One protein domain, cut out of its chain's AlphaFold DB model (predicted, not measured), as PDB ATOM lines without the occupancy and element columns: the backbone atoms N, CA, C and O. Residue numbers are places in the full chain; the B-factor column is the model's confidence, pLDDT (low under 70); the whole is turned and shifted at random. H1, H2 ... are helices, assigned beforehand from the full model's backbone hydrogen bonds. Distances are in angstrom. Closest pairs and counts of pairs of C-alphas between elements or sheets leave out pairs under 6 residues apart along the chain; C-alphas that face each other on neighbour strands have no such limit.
ATOM      1  N   SER A   2     224.953 193.155 346.550       89.69
ATOM      2  CA  SER A   2     224.111 194.267 347.055       89.69
ATOM      3  C   SER A   2     224.873 195.480 347.612       89.69
ATOM      4  O   SER A   2     224.482 196.615 347.367       89.69
ATOM      5  N   LEU A   3     225.992 195.259 348.313       91.94
ATOM      6  CA  LEU A   3     226.837 196.351 348.823       91.94
ATOM      7  C   LEU A   3     227.512 197.168 347.709       91.94
ATOM      8  O   LEU A   3     227.791 198.344 347.912       91.94
ATOM      9  N   VAL A   4     227.764 196.558 346.548       94.38
ATOM     10  CA  VAL A   4     228.301 197.250 345.367       94.38
ATOM     11  C   VAL A   4     227.242 198.185 344.789       94.38
ATOM     12  O   VAL A   4     227.504 199.370 344.624       94.38
ATOM     13  N   PHE A   5     226.019 197.689 344.588       92.81
ATOM     14  CA  PHE A   5     224.905 198.515 344.118       92.81
ATOM     15  C   PHE A   5     224.606 199.682 345.055       92.81
ATOM     16  O   PHE A   5     224.484 200.812 344.592       92.81
ATOM     17  N   LEU A   6     224.584 199.432 346.368       91.75
ATOM     18  CA  LEU A   6     224.400 200.485 347.364       91.75
ATOM     19  C   LEU A   6     225.480 201.572 347.255       91.75
ATOM     20  O   LEU A   6     225.154 202.755 347.267       91.75
ATOM     21  N   ALA A   7     226.752 201.184 347.117       92.44
ATOM     22  CA  ALA A   7     227.860 202.133 346.987       92.44
ATOM     23  C   ALA A   7     227.797 202.963 345.694       92.44
ATOM     24  O   ALA A   7     228.243 204.107 345.685       92.44
ATOM     25  N   ASN A   8     227.208 202.411 344.632       91.44
ATOM     26  CA  ASN A   8     227.010 203.095 343.354       91.44
ATOM     27  C   ASN A   8     225.686 203.882 343.281       91.44
ATOM     28  O   ASN A   8     225.358 204.424 342.227       91.44
ATOM     29  N   GLY A   9     224.887 203.914 344.354       92.00
ATOM     30  CA  GLY A   9     223.567 204.557 344.357       92.00
ATOM     31  C   GLY A   9     222.516 203.838 343.501       92.00
ATOM     32  O   GLY A   9     221.484 204.420 343.167       92.00
ATOM     33  N   GLN A  10     222.758 202.579 343.134       89.31
ATOM     34  CA  GLN A  10     221.844 201.781 342.325       89.31
ATOM     35  C   GLN A  10     220.804 201.097 343.215       89.31
ATOM     36  O   GLN A  10     221.132 200.500 344.243       89.31
ATOM     37  N   ARG A  11     219.537 201.142 342.795       83.31
ATOM     38  CA  ARG A  11     218.471 200.354 343.420       83.31
ATOM     39  C   ARG A  11     218.463 198.957 342.813       83.31
ATOM     40  O   ARG A  11     218.360 198.811 341.601       83.31
ATOM     41  N   ALA A  12     218.582 197.949 343.668       81.38
ATOM     42  CA  ALA A  12     218.358 196.564 343.289       81.38
ATOM     43  C   ALA A  12     216.866 196.255 343.415       81.38
ATOM     44  O   ALA A  12     216.257 196.618 344.425       81.38
ATOM     45  N   ASP A  13     216.298 195.561 342.434       84.25
ATOM     46  CA  ASP A  13     214.984 194.947 342.598       84.25
ATOM     47  C   ASP A  13     215.157 193.633 343.376       84.25
ATOM     48  O   ASP A  13     215.412 192.567 342.819       84.25
ATOM     49  N   GLY A  14     215.177 193.751 344.706       87.56
ATOM     50  CA  GLY A  14     215.394 192.633 345.623       87.56
ATOM     51  C   GLY A  14     216.861 192.247 345.862       87.56
ATOM     52  O   GLY A  14     217.802 193.005 345.612       87.56
ATOM     53  N   VAL A  15     217.057 191.056 346.439       90.81
ATOM     54  CA  VAL A  15     218.388 190.504 346.737       90.81
ATOM     55  C   VAL A  15     218.946 189.837 345.470       90.81
ATOM     56  O   VAL A  15     218.316 188.904 344.977       90.81
ATOM     57  N   PRO A  16     220.122 190.250 344.957       92.19
ATOM     58  CA  PRO A  16     220.713 189.653 343.761       92.19
ATOM     59  C   PRO A  16     220.979 188.154 343.920       92.19
ATOM     60  O   PRO A  16     221.431 187.712 344.984       92.19
ATOM     61  N   THR A  17     220.765 187.387 342.851       93.88
ATOM     62  CA  THR A  17     221.068 185.950 342.836       93.88
ATOM     63  C   THR A  17     222.573 185.685 342.732       93.88
ATOM     64  O   THR A  17     223.382 186.587 342.473       93.88
ATOM     65  N   ILE A  18     222.962 184.424 342.924       92.69
ATOM     66  CA  ILE A  18     224.352 183.987 342.771       92.69
ATOM     67  C   ILE A  18     224.794 184.139 341.309       92.69
ATOM     68  O   ILE A  18     225.870 184.672 341.048       92.69
ATOM     69  N   GLU A  19     223.945 183.752 340.358       94.06
ATOM     70  CA  GLU A  19     224.204 183.809 338.915       94.06
ATOM     71  C   GLU A  19     224.388 185.257 338.442       94.06
ATOM     72  O   GLU A  19     225.315 185.559 337.685       94.06
ATOM     73  N   MET A  20     223.563 186.183 338.947       93.00
ATOM     74  CA  MET A  20     223.741 187.618 338.703       93.00
ATOM     75  C   MET A  20     225.091 188.095 339.238       93.00
ATOM     76  O   MET A  20     225.840 188.774 338.541       93.00
ATOM     77  N   ALA A  21     225.436 187.711 340.470       92.94
ATOM     78  CA  ALA A  21     226.689 188.123 341.084       92.94
ATOM     79  C   ALA A  21     227.923 187.547 340.372       92.94
ATOM     80  O   ALA A  21     228.969 188.189 340.424       92.94
ATOM     81  N   GLN A  22     227.818 186.372 339.743       94.56
ATOM     82  CA  GLN A  22     228.896 185.726 338.984       94.56
ATOM     83  C   GLN A  22     229.062 186.294 337.570       94.56
ATOM     84  O   GLN A  22     230.188 186.411 337.096       94.56
ATOM     85  N   SER A  23     227.960 186.640 336.902       95.62
ATOM     86  CA  SER A  23     227.975 187.166 335.528       95.62
ATOM     87  C   SER A  23     228.205 188.678 335.446       95.62
ATOM     88  O   SER A  23     228.501 189.198 334.371       95.62
ATOM     89  N   TYR A  24     228.088 189.398 336.564       93.75
ATOM     90  CA  TYR A  24     228.223 190.848 336.571       93.75
ATOM     91  C   TYR A  24     229.647 191.329 336.242       93.75
ATOM     92  O   TYR A  24     230.610 190.895 336.883       93.75
ATOM     93  N   PRO A  25     229.799 192.275 335.298       94.88
ATOM     94  CA  PRO A  25     231.100 192.791 334.893       94.88
ATOM     95  C   PRO A  25     231.619 193.836 335.890       94.88
ATOM     96  O   PRO A  25     231.540 195.039 335.645       94.88
ATOM     97  N   TYR A  26     232.172 193.384 337.020       96.00
ATOM     98  CA  TYR A  26     232.743 194.290 338.021       96.00
ATOM     99  C   TYR A  26     233.899 195.119 337.452       96.00
ATOM    100  O   TYR A  26     234.866 194.597 336.890       96.00
ATOM    101  N   SER A  27     233.852 196.422 337.701       96.56
ATOM    102  CA  SER A  27     234.980 197.324 337.511       96.56
ATOM    103  C   SER A  27     236.084 197.077 338.551       96.56
ATOM    104  O   SER A  27     235.886 196.460 339.603       96.56
ATOM    105  N   ARG A  28     237.280 197.627 338.299       96.88
ATOM    106  CA  ARG A  28     238.408 197.548 339.249       96.88
ATOM    107  C   ARG A  28     238.080 198.161 340.611       96.88
ATOM    108  O   ARG A  28     238.529 197.645 341.631       96.88
ATOM    109  N   TYR A  29     237.306 199.245 340.623       95.44
ATOM    110  CA  TYR A  29     236.887 199.918 341.850       95.44
ATOM    111  C   TYR A  29     235.945 199.036 342.680       95.44
ATOM    112  O   TYR A  29     236.135 198.866 343.882       95.44
ATOM    113  N   GLU A  30     234.983 198.382 342.034       96.62
ATOM    114  CA  GLU A  30     234.025 197.515 342.723       96.62
ATOM    115  C   GLU A  30     234.680 196.238 343.250       96.62
ATOM    116  O   GLU A  30     234.347 195.784 344.343       96.62
ATOM    117  N   LEU A  31     235.665 195.684 342.537       96.25
ATOM    118  CA  LEU A  31     236.465 194.567 343.050       96.25
ATOM    119  C   LEU A  31     237.238 194.954 344.318       96.25
ATOM    120  O   LEU A  31     237.328 194.152 345.252       96.25
ATOM    121  N   ALA A  32     237.759 196.183 344.386       96.06
ATOM    122  CA  ALA A  32     238.391 196.696 345.598       96.06
ATOM    123  C   ALA A  32     237.377 196.817 346.749       96.06
ATOM    124  O   ALA A  32     237.659 196.366 347.859       96.06
ATOM    125  N   LEU A  33     236.170 197.319 346.470       95.06
ATOM    126  CA  LEU A  33     235.077 197.376 347.444       95.06
ATOM    127  C   LEU A  33     234.665 195.977 347.937       95.06
ATOM    128  O   LEU A  33     234.450 195.777 349.132       95.06
ATOM    129  N   VAL A  34     234.575 194.985 347.047       95.25
ATOM    130  CA  VAL A  34     234.300 193.585 347.421       95.25
ATOM    131  C   VAL A  34     235.395 193.052 348.342       95.25
ATOM    132  O   VAL A  34     235.084 192.439 349.364       95.25
ATOM    133  N   LYS A  35     236.669 193.295 348.014       95.38
ATOM    134  CA  LYS A  35     237.804 192.865 348.837       95.38
ATOM    135  C   LYS A  35     237.774 193.507 350.224       95.38
ATOM    136  O   LYS A  35     238.013 192.810 351.205       95.38
ATOM    137  N   GLU A  36     237.458 194.796 350.309       95.44
ATOM    138  CA  GLU A  36     237.354 195.498 351.589       95.44
ATOM    139  C   GLU A  36     236.201 194.949 352.436       95.44
ATOM    140  O   GLU A  36     236.384 194.604 353.600       95.44
ATOM    141  N   ASN A  37     235.030 194.750 351.825       93.88
ATOM    142  CA  ASN A  37     233.866 194.190 352.504       93.88
ATOM    143  C   ASN A  37     234.108 192.783 353.057       93.88
ATOM    144  O   ASN A  37     233.616 192.469 354.137       93.88
ATOM    145  N   ARG A  38     234.886 191.945 352.363       93.62
ATOM    146  CA  ARG A  38     235.197 190.584 352.829       93.62
ATOM    147  C   ARG A  38     235.942 190.551 354.165       93.62
ATOM    148  O   ARG A  38     235.807 189.567 354.877       93.62
ATOM    149  N   LYS A  39     236.678 191.606 354.535       93.69
ATOM    150  CA  LYS A  39     237.414 191.665 355.814       93.69
ATOM    151  C   LYS A  39     236.505 191.715 357.045       93.69
ATOM    152  O   LYS A  39     236.954 191.409 358.140       93.69
ATOM    153  N   ARG A  40     235.250 192.132 356.866       90.38
ATOM    154  CA  ARG A  40     234.246 192.285 357.931       90.38
ATOM    155  C   ARG A  40     233.117 191.256 357.840       90.38
ATOM    156  O   ARG A  40     232.066 191.450 358.441       90.38
ATOM    157  N   MET A  41     233.295 190.207 357.039       93.50
ATOM    158  CA  MET A  41     232.316 189.135 356.878       93.50
ATOM    159  C   MET A  41     232.727 187.913 357.690       93.50
ATOM    160  O   MET A  41     233.900 187.552 357.710       93.50
ATOM    161  N   VAL A  42     231.737 187.234 358.265       94.50
ATOM    162  CA  VAL A  42     231.903 185.881 358.797       94.50
ATOM    163  C   VAL A  42     231.747 184.891 357.646       94.50
ATOM    164  O   VAL A  42     230.693 184.842 357.011       94.50
TER     165      VAL A  42
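Overview. This is residues 2 to 42 of the 117 residues of an uncharacterized protein of Alicyclobacillus acidoterrestris (strain ATCC 49025 / DSM 3922 / CIP 106132 / NCIMB 13137 / GD3B) (UniProt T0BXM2). Three helices stand at the corners of an open triangle, two of them short, H1 and H2, and the third, H3, about as long as both together are in residues. The chain winds from one to the next, with the link of residues 8 to 17 looping round by Asp 13, on the side away from H3. The printed part has 41 residues with three named helices, in the order H1, H2, H3, and no named strand; the class is all helix. It is only just compact, close to loose, with a radius of gyration of the C-alphas of 10.4 A, and its outline spans 26 by 23 by 20 A.

Along the chain. Find C-alpha 2 at (224.111, 194.267, 347.055); here H1 begins, residues 2 to 7. Go on to C-alpha 18 at (224.352, 183.987, 342.771), where H2 begins, residues 18 to 23. H3, residues 28 to 38, covers 15.6 A from its first to its last C-alpha and ends at C-alpha 38, at (235.197, 190.584, 352.829).

Arrangement. Look first at Val 4 in H1 and Glu 30 in H3, whose C-alphas, 6.3 A apart, are the closest of the two helices. H1 and H3 only just touch, with 3 pairs of C-alphas within 8 A. Their lines stand at a steep tilt of 60 degrees, opposite ways. H2 is apart from H1 and apart from H3. In H1, H2 and H3 every O i to N i+4 pair is within hydrogen-bond range.

Size, cuts and confidence. The two C-alphas farthest apart are those of Asp 13 and Lys 39, at 26.2 A. The printed part has no cut. The link from H1 to H2 is short, with 10 residues, and the one from H2 to H3 is tight, with 4. The mean pLDDT of the printed part is 92.8, and no printed residue is under 70.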